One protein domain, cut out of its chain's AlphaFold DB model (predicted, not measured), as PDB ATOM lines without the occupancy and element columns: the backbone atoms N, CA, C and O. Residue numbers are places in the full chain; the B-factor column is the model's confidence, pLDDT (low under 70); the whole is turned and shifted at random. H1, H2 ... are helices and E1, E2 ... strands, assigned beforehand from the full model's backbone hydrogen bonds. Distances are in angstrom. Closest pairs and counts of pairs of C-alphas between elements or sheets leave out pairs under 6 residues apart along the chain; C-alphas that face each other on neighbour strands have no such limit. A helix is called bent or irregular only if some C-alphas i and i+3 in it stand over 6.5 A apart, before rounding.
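AT A GLANCE: This is residues 34 to 100 of the 118 residues of an uncharacterized protein of Photinus pyralis (UniProt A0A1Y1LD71). A long, curled sheet of four strands is built along the bent strand E1, with hairpin partner E2 and then E3 beside its later part, E4 beside its first part, and helix H1 off the sheet at one end. The 67 printed residues run E1, E2, E3, E4, H1; sheet order is E3, E2, E1, E4, antiparallel, class mixed. It is loose, radius of gyration of the C-alphas 13.7 A, spanning 44 by 19 by 16 A.

IN THESE COORDINATES: E1, residues 36 to 48, starts at C-alpha 36 (212.896, 356.341, 267.347) and measures 33.5 A. E2, 54 to 61, measures 22.2 A; E3, 69 to 72, 9.8 A; E4, 79 to 83, 13.7 A; H1, 89 to 99, 14.8 A, ending at C-alpha 99 (209.358, 365.808, 260.581).

HOW THE PARTS SIT: E1 bends by 61 degrees at residue 45. Within hydrogen-bond range are N 37 and O 82 of E1 and E4, N 42 and O 59 of hairpin E1 and E2, N 56 and O 71 of hairpin E2 and E3, each 2.8 A. E1, E2, E3 form a meander, successive antiparallel neighbours; E4, antiparallel neighbour of E1, completes a Greek key. H1, with 5 of 7 O i to N i+4 pairs within range, is not on the sheet.

THE WHOLE: The farthest C-alphas, Asp 51 and Phe 100, are 45.8 A apart. The printed part has no cut and no long link; residues 63 to 64 have pLDDT under 70.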
ATOM      1  N   GLY A  34     208.983 352.873 265.250       72.88
ATOM      2  CA  GLY A  34     208.080 354.008 265.039       72.88
ATOM      3  C   GLY A  34     208.121 355.121 266.096       72.88
ATOM      4  O   GLY A  34     207.558 356.183 265.850       72.88
ATOM      5  N   ASP A  35     208.885 354.979 267.184       79.94
ATOM      6  CA  ASP A  35     209.128 356.013 268.213       79.94
ATOM      7  C   ASP A  35     210.594 356.506 268.267       79.94
ATOM      8  O   ASP A  35     210.923 357.390 269.060       79.94
ATOM      9  N   ASN A  36     211.474 355.999 267.392       84.56
ATOM     10  CA  ASN A  36     212.896 356.341 267.347       84.56
ATOM     11  C   ASN A  36     213.313 357.104 266.082       84.56
ATOM     12  O   ASN A  36     212.677 356.994 265.046       84.56
ATOM     13  N   ILE A  37     214.390 357.876 266.133       82.94
ATOM     14  CA  ILE A  37     214.953 358.601 264.988       82.94
ATOM     15  C   ILE A  37     216.378 358.149 264.779       82.94
ATOM     16  O   ILE A  37     217.115 357.926 265.744       82.94
ATOM     17  N   ARG A  38     216.759 358.019 263.509       84.88
ATOM     18  CA  ARG A  38     218.138 357.754 263.127       84.88
ATOM     19  C   ARG A  38     218.850 359.071 262.877       84.88
ATOM     20  O   ARG A  38     218.333 359.945 262.196       84.88
ATOM     21  N   LEU A  39     220.046 359.188 263.424       84.94
ATOM     22  CA  LEU A  39     220.927 360.326 263.234       84.94
ATOM     23  C   LEU A  39     222.199 359.867 262.543       84.94
ATOM     24  O   LEU A  39     222.688 358.765 262.813       84.94
ATOM     25  N   HIS A  40     222.747 360.731 261.694       86.25
ATOM     26  CA  HIS A  40     224.060 360.532 261.088       86.25
ATOM     27  C   HIS A  40     225.104 361.371 261.808       86.25
ATOM     28  O   HIS A  40     224.881 362.549 262.092       86.25
ATOM     29  N   SER A  41     226.243 360.755 262.105       86.88
ATOM     30  CA  SER A  41     227.407 361.451 262.638       86.88
ATOM     31  C   SER A  41     228.211 362.069 261.498       86.88
ATOM     32  O   SER A  41     228.591 361.384 260.547       86.88
ATOM     33  N   GLU A  42     228.529 363.348 261.619       87.81
ATOM     34  CA  GLU A  42     229.460 364.070 260.763       87.81
ATOM     35  C   GLU A  42     230.733 364.363 261.561       87.81
ATOM     36  O   GLU A  42     230.677 364.850 262.691       87.81
ATOM     37  N   ILE A  43     231.893 364.042 260.989       88.88
ATOM     38  CA  ILE A  43     233.182 364.281 261.640       88.88
ATOM     39  C   ILE A  43     233.589 365.732 261.397       88.88
ATOM     40  O   ILE A  43     233.904 366.099 260.269       88.88
ATOM     41  N   LEU A  44     233.632 366.536 262.457       88.94
ATOM     42  CA  LEU A  44     234.068 367.931 262.376       88.94
ATOM     43  C   LEU A  44     235.578 368.080 262.530       88.94
ATOM     44  O   LEU A  44     236.210 368.855 261.818       88.94
ATOM     45  N   ALA A  45     236.163 367.360 263.485       87.69
ATOM     46  CA  ALA A  45     237.570 367.506 263.826       87.69
ATOM     47  C   ALA A  45     238.160 366.191 264.327       87.69
ATOM     48  O   ALA A  45     237.451 365.305 264.801       87.69
ATOM     49  N   ARG A  46     239.484 366.074 264.247       91.00
ATOM     50  CA  ARG A  46     240.248 364.959 264.813       91.00
ATOM     51  C   ARG A  46     241.397 365.535 265.628       91.00
ATOM     52  O   ARG A  46     242.061 366.459 265.171       91.00
ATOM     53  N   ARG A  47     241.630 364.997 266.822       89.44
ATOM     54  CA  ARG A  47     242.763 365.367 267.679       89.44
ATOM     55  C   ARG A  47     243.480 364.122 268.184       89.44
ATOM     56  O   ARG A  47     242.851 363.089 268.418       89.44
ATOM     57  N   ILE A  48     244.787 364.240 268.367       90.56
ATOM     58  CA  ILE A  48     245.629 363.216 268.986       90.56
ATOM     59  C   ILE A  48     245.967 363.732 270.382       90.56
ATOM     60  O   ILE A  48     246.520 364.820 270.520       90.56
ATOM     61  N   GLU A  49     245.572 362.998 271.416       85.75
ATOM     62  CA  GLU A  49     245.985 363.309 272.784       85.75
ATOM     63  C   GLU A  49     247.440 362.889 273.014       85.75
ATOM     64  O   GLU A  49     247.986 362.057 272.290       85.75
ATOM     65  N   ILE A  50     248.060 363.452 274.052       83.25
ATOM     66  CA  ILE A  50     249.461 363.189 274.429       83.25
ATOM     67  C   ILE A  50     249.686 361.691 274.715       83.25
ATOM     68  O   ILE A  50     250.760 361.160 274.468       83.25
ATOM     69  N   ASP A  51     248.627 360.994 275.135       81.06
ATOM     70  CA  ASP A  51     248.567 359.545 275.368       81.06
ATOM     71  C   ASP A  51     248.511 358.707 274.062       81.06
ATOM     72  O   ASP A  51     248.226 357.513 274.078       81.06
ATOM     73  N   GLY A  52     248.672 359.336 272.890       84.62
ATOM     74  CA  GLY A  52     248.596 358.699 271.566       84.62
ATOM     75  C   GLY A  52     247.178 358.322 271.112       84.62
ATOM     76  O   GLY A  52     246.983 357.821 270.001       84.62
ATOM     77  N   LYS A  53     246.159 358.571 271.943       86.44
ATOM     78  CA  LYS A  53     244.755 358.258 271.648       86.44
ATOM     79  C   LYS A  53     244.144 359.296 270.711       86.44
ATOM     80  O   LYS A  53     244.168 360.496 270.977       86.44
ATOM     81  N   ARG A  54     243.537 358.816 269.622       88.69
ATOM     82  CA  ARG A  54     242.798 359.641 268.660       88.69
ATOM     83  C   ARG A  54     241.353 359.840 269.105       88.69
ATOM     84  O   ARG A  54     240.634 358.871 269.361       88.69
ATOM     85  N   LYS A  55     240.939 361.104 269.187       91.25
ATOM     86  CA  LYS A  55     239.555 361.520 269.427       91.25
ATOM     87  C   LYS A  55     239.027 362.285 268.225       91.25
ATOM     88  O   LYS A  55     239.755 363.029 267.570       91.25
ATOM     89  N   ILE A  56     237.751 362.095 267.955       90.94
ATOM     90  CA  ILE A  56     237.024 362.658 266.832       90.94
ATOM     91  C   ILE A  56     235.871 363.469 267.403       90.94
ATOM     92  O   ILE A  56     235.119 362.968 268.234       90.94
ATOM     93  N   LEU A  57     235.745 364.718 266.972       90.00
ATOM     94  CA  LEU A  57     234.585 365.537 267.277       90.00
ATOM     95  C   LEU A  57     233.478 365.181 266.295       90.00
ATOM     96  O   LEU A  57     233.643 365.352 265.082       90.00
ATOM     97  N   ILE A  58     232.374 364.684 266.829       90.81
ATOM     98  CA  ILE A  58     231.199 364.303 266.062       90.81
ATOM     99  C   ILE A  58     230.123 365.358 266.248       90.81
ATOM    100  O   ILE A  58     229.806 365.731 267.376       90.81
ATOM    101  N   ARG A  59     229.511 365.750 265.135       89.31
ATOM    102  CA  ARG A  59     228.248 366.477 265.105       89.31
ATOM    103  C   ARG A  59     227.146 365.575 264.587       89.31
ATOM    104  O   ARG A  59     227.299 364.928 263.554       89.31
ATOM    105  N   TRP A  60     226.019 365.547 265.282       86.81
ATOM    106  CA  TRP A  60     224.862 364.764 264.860       86.81
ATOM    107  C   TRP A  60     223.978 365.575 263.912       86.81
ATOM    108  O   TRP A  60     223.688 366.748 264.159       86.81
ATOM    109  N   ARG A  61     223.541 364.941 262.820       80.81
ATOM    110  CA  ARG A  61     222.516 365.465 261.913       80.81
ATOM    111  C   ARG A  61     221.234 364.630 261.998       80.81
ATOM    112  O   ARG A  61     221.347 363.402 262.063       80.81
ATOM    113  N   PRO A  62     220.040 365.254 261.924       72.81
ATOM    114  CA  PRO A  62     219.791 366.695 261.743       72.81
ATOM    115  C   PRO A  62     220.265 367.590 262.906       72.81
ATOM    116  O   PRO A  62     220.408 367.130 264.035       72.81
ATOM    117  N   SER A  63     220.627 368.840 262.597       68.75
ATOM    118  CA  SER A  63     221.348 369.749 263.506       68.75
ATOM    119  C   SER A  63     220.570 370.063 264.793       68.75
ATOM    120  O   SER A  63     219.347 370.059 264.788       68.75
ATOM    121  N   ASN A  64     221.287 370.367 265.883       69.19
ATOM    122  CA  ASN A  64     220.745 370.743 267.204       69.19
ATOM    123  C   ASN A  64     219.946 369.655 267.951       69.19
ATOM    124  O   ASN A  64     219.368 369.934 268.999       69.19
ATOM    125  N   ILE A  65     219.944 368.408 267.467       78.19
ATOM    126  CA  ILE A  65     219.251 367.302 268.145       78.19
ATOM    127  C   ILE A  65     220.065 366.756 269.329       78.19
ATOM    128  O   ILE A  65     219.518 366.481 270.397       78.19
ATOM    129  N   LEU A  66     221.376 366.605 269.139       82.25
ATOM    130  CA  LEU A  66     222.339 366.173 270.154       82.25
ATOM    131  C   LEU A  66     223.536 367.130 270.158       82.25
ATOM    132  O   LEU A  66     223.891 367.643 269.093       82.25
ATOM    133  N   PRO A  67     224.159 367.360 271.328       83.19
ATOM    134  CA  PRO A  67     225.366 368.165 271.424       83.19
ATOM    135  C   PRO A  67     226.554 367.469 270.749       83.19
ATOM    136  O   PRO A  67     226.586 366.242 270.622       83.19
ATOM    137  N   ASP A  68     227.536 368.272 270.340       86.31
ATOM    138  CA  ASP A  68     228.774 367.779 269.742       86.31
ATOM    139  C   ASP A  68     229.636 367.088 270.807       86.31
ATOM    140  O   ASP A  68     229.858 367.627 271.895       86.31
ATOM    141  N   GLU A  69     230.139 365.894 270.494       86.81
ATOM    142  CA  GLU A  69     230.861 365.049 271.449       86.81
ATOM    143  C   GLU A  69     232.205 364.581 270.884       86.81
ATOM    144  O   GLU A  69     232.332 364.245 269.703       86.81
ATOM    145  N   TRP A  70     233.223 364.547 271.748       88.06
ATOM    146  CA  TRP A  70     234.519 363.953 271.434       88.06
ATOM    147  C   TRP A  70     234.484 362.454 271.712       88.06
ATOM    148  O   TRP A  70     234.605 362.031 272.858       88.06
ATOM    149  N   VAL A  71     234.392 361.659 270.654       88.50
ATOM    150  CA  VAL A  71     234.366 360.196 270.732       88.50
ATOM    151  C   VAL A  71     235.718 359.635 270.307       88.50
ATOM    152  O   VAL A  71     236.433 360.218 269.490       88.50
ATOM    153  N   HIS A  72     236.109 358.499 270.869       88.00
ATOM    154  CA  HIS A  72     237.305 357.799 270.423       88.00
ATOM    155  C   HIS A  72     237.128 357.249 269.004       88.00
ATOM    156  O   HIS A  72     236.062 356.762 268.646       88.00
ATOM    157  N   GLU A  73     238.201 357.247 268.205       83.50
ATOM    158  CA  GLU A  73     238.158 356.685 266.842       83.50
ATOM    159  C   GLU A  73     237.711 355.209 266.829       83.50
ATOM    160  O   GLU A  73     237.061 354.771 265.886       83.50
ATOM    161  N   LYS A  74     237.991 354.459 267.904       83.81
ATOM    162  CA  LYS A  74     237.584 353.054 268.060       83.81
ATOM    163  C   LYS A  74     236.094 352.855 268.362       83.81
ATOM    164  O   LYS A  74     235.568 351.788 268.080       83.81
ATOM    165  N   GLU A  75     235.439 353.852 268.947       83.75
ATOM    166  CA  GLU A  75     234.029 353.797 269.366       83.75
ATOM    167  C   GLU A  75     233.119 354.573 268.404       83.75
ATOM    168  O   GLU A  75     231.923 354.729 268.643       83.75
ATOM    169  N   TYR A  76     233.683 355.075 267.303       84.56
ATOM    170  CA  TYR A  76     232.955 355.843 266.308       84.56
ATOM    171  C   TYR A  76     231.869 354.990 265.641       84.56
ATOM    172  O   TYR A  76     232.167 354.018 264.944       84.56
ATOM    173  N   SER A  77     230.607 355.397 265.797       83.38
ATOM    174  CA  SER A  77     229.486 354.841 265.046       83.38
ATOM    175  C   SER A  77     228.958 355.866 264.031       83.38
ATOM    176  O   SER A  77     228.625 356.987 264.413       83.38
ATOM    177  N   PRO A  78     228.821 355.497 262.740       82.88
ATOM    178  CA  PRO A  78     228.362 356.414 261.690       82.88
ATOM    179  C   PRO A  78     226.880 356.807 261.827       82.88
ATOM    180  O   PRO A  78     226.398 357.753 261.198       82.88
ATOM    181  N   SER A  79     226.122 356.041 262.614       85.06
ATOM    182  CA  SER A  79     224.719 356.314 262.889       85.06
ATOM    183  C   SER A  79     224.346 355.949 264.316       85.06
ATOM    184  O   SER A  79     224.859 354.970 264.863       85.06
ATOM    185  N   LYS A  80     223.405 356.701 264.886       85.94
ATOM    186  CA  LYS A  80     222.849 356.467 266.223       85.94
ATOM    187  C   LYS A  80     221.332 356.531 266.163       85.94
ATOM    188  O   LYS A  80     220.775 357.362 265.450       85.94
ATOM    189  N   VAL A  81     220.676 355.635 266.891       85.69
ATOM    190  CA  VAL A  81     219.216 355.595 267.010       85.69
ATOM    191  C   VAL A  81     218.844 356.102 268.395       85.69
ATOM    192  O   VAL A  81     219.409 355.649 269.389       85.69
ATOM    193  N   ILE A  82     217.917 357.052 268.458       85.75
ATOM    194  CA  ILE A  82     217.458 357.662 269.711       85.75
ATOM    195  C   ILE A  82     215.935 357.705 269.772       85.75
ATOM    196  O   ILE A  82     215.283 357.795 268.736       85.75
ATOM    197  N   SER A  83     215.353 357.657 270.970       86.62
ATOM    198  CA  SER A  83     213.902 357.792 271.129       86.62
ATOM    199  C   SER A  83     213.472 359.256 271.049       86.62
ATOM    200  O   SER A  83     214.067 360.112 271.704       86.62
ATOM    201  N   ILE A  84     212.391 359.539 270.313       83.38
ATOM    202  CA  ILE A  84     211.817 360.891 270.195       83.38
ATOM    203  C   ILE A  84     211.419 361.434 271.570       83.38
ATOM    204  O   ILE A  84     211.587 362.614 271.853       83.38
ATOM    205  N   ARG A  85     210.934 360.557 272.455       82.12
ATOM    206  CA  ARG A  85     210.443 360.928 273.789       82.12
ATOM    207  C   ARG A  85     211.555 361.332 274.756       82.12
ATOM    208  O   ARG A  85     211.276 361.986 275.752       82.12
ATOM    209  N   GLN A  86     212.790 360.916 274.486       84.38
ATOM    210  CA  GLN A  86     213.951 361.195 275.337       84.38
ATOM    211  C   GLN A  86     214.702 362.462 274.909       84.38
ATOM    212  O   GLN A  86     215.687 362.840 275.544       84.38
ATOM    213  N   LEU A  87     214.264 363.116 273.830       81.94
ATOM    214  CA  LEU A  87     214.881 364.339 273.342       81.94
ATOM    215  C   LEU A  87     214.589 365.529 274.252       81.94
ATOM    216  O   LEU A  87     213.514 365.664 274.833       81.94
ATOM    217  N   GLN A  88     215.564 366.433 274.324       84.00
ATOM    218  CA  GLN A  88     215.400 367.731 274.969       84.00
ATOM    219  C   GLN A  88     214.310 368.546 274.243       84.00
ATOM    220  O   GLN A  88     214.206 368.468 273.016       84.00
ATOM    221  N   PRO A  89     213.538 369.391 274.949       81.44
ATOM    222  CA  PRO A  89     212.466 370.179 274.334       81.44
ATOM    223  C   PRO A  89     212.974 371.115 273.225       81.44
ATOM    224  O   PRO A  89     212.309 371.290 272.206       81.44
ATOM    225  N   ASN A  90     214.190 371.653 273.363       82.88
ATOM    226  CA  ASN A  90     214.815 372.478 272.323       82.88
ATOM    227  C   ASN A  90     215.104 371.673 271.049       82.88
ATOM    228  O   ASN A  90     214.829 372.142 269.948       82.88
ATOM    229  N   ALA A  91     215.594 370.442 271.202       82.69
ATOM    230  CA  ALA A  91     215.830 369.538 270.081       82.69
ATOM    231  C   ALA A  91     214.519 369.130 269.391       82.69
ATOM    232  O   ALA A  91     214.485 368.983 268.172       82.69
ATOM    233  N   LEU A  92     213.426 368.990 270.149       82.31
ATOM    234  CA  LEU A  92     212.105 368.704 269.592       82.31
ATOM    235  C   LEU A  92     211.591 369.858 268.717       82.31
ATOM    236  O   LEU A  92     211.016 369.612 267.658       82.31
ATOM    237  N   ASN A  93     211.837 371.107 269.117       83.88
ATOM    238  CA  ASN A  93     211.455 372.280 268.326       83.88
ATOM    239  C   ASN A  93     212.188 372.347 266.981       83.88
ATOM    240  O   ASN A  93     211.572 372.702 265.981       83.88
ATOM    241  N   GLU A  94     213.466 371.971 266.949       82.81
ATOM    242  CA  GLU A  94     214.277 371.898 265.721       82.81
ATOM    243  C   GLU A  94     213.884 370.704 264.840       82.81
ATOM    244  O   GLU A  94     213.919 370.767 263.612       82.81
ATOM    245  N   LEU A  95     213.455 369.610 265.467       82.12
ATOM    246  CA  LEU A  95     213.009 368.401 264.789       82.12
ATOM    247  C   LEU A  95     211.614 368.555 264.161       82.12
ATOM    248  O   LEU A  95     211.358 368.008 263.086       82.12
ATOM    249  N   ASN A  96     210.713 369.301 264.802       82.81
ATOM    250  CA  ASN A  96     209.344 369.523 264.336       82.81
ATOM    251  C   ASN A  96     209.238 369.992 262.874       82.81
ATOM    252  O   ASN A  96     208.491 369.362 262.134       82.81
ATOM    253  N   PRO A  97     209.956 371.028 262.400       81.88
ATOM    254  CA  PRO A  97     209.876 371.444 260.999       81.88
ATOM    255  C   PRO A  97     210.456 370.417 260.016       81.88
ATOM    256  O   PRO A  97     210.103 370.441 258.838       81.88
ATOM    257  N   ILE A  98     211.331 369.519 260.478       79.88
ATOM    258  CA  ILE A  98     211.955 368.471 259.657       79.88
ATOM    259  C   ILE A  98     211.000 367.285 259.497       79.88
ATOM    260  O   ILE A  98     210.838 366.759 258.397       79.88
ATOM    261  N   LEU A  99     210.351 366.879 260.593       78.44
ATOM    262  CA  LEU A  99     209.358 365.808 260.581       78.44
ATOM    263  C   LEU A  99     208.029 366.270 260.003       78.44
ATOM    264  O   LEU A  99     207.401 365.523 259.275       78.44
ATOM    265  N   PHE A 100     207.605 367.492 260.299       79.44
ATOM    266  CA  PHE A 100     206.358 368.077 259.827       79.44
ATOM    267  C   PHE A 100     206.685 369.321 259.001       79.44
ATOM    268  O   PHE A 100     206.520 370.444 259.492       79.44
TER     269      PHE A 100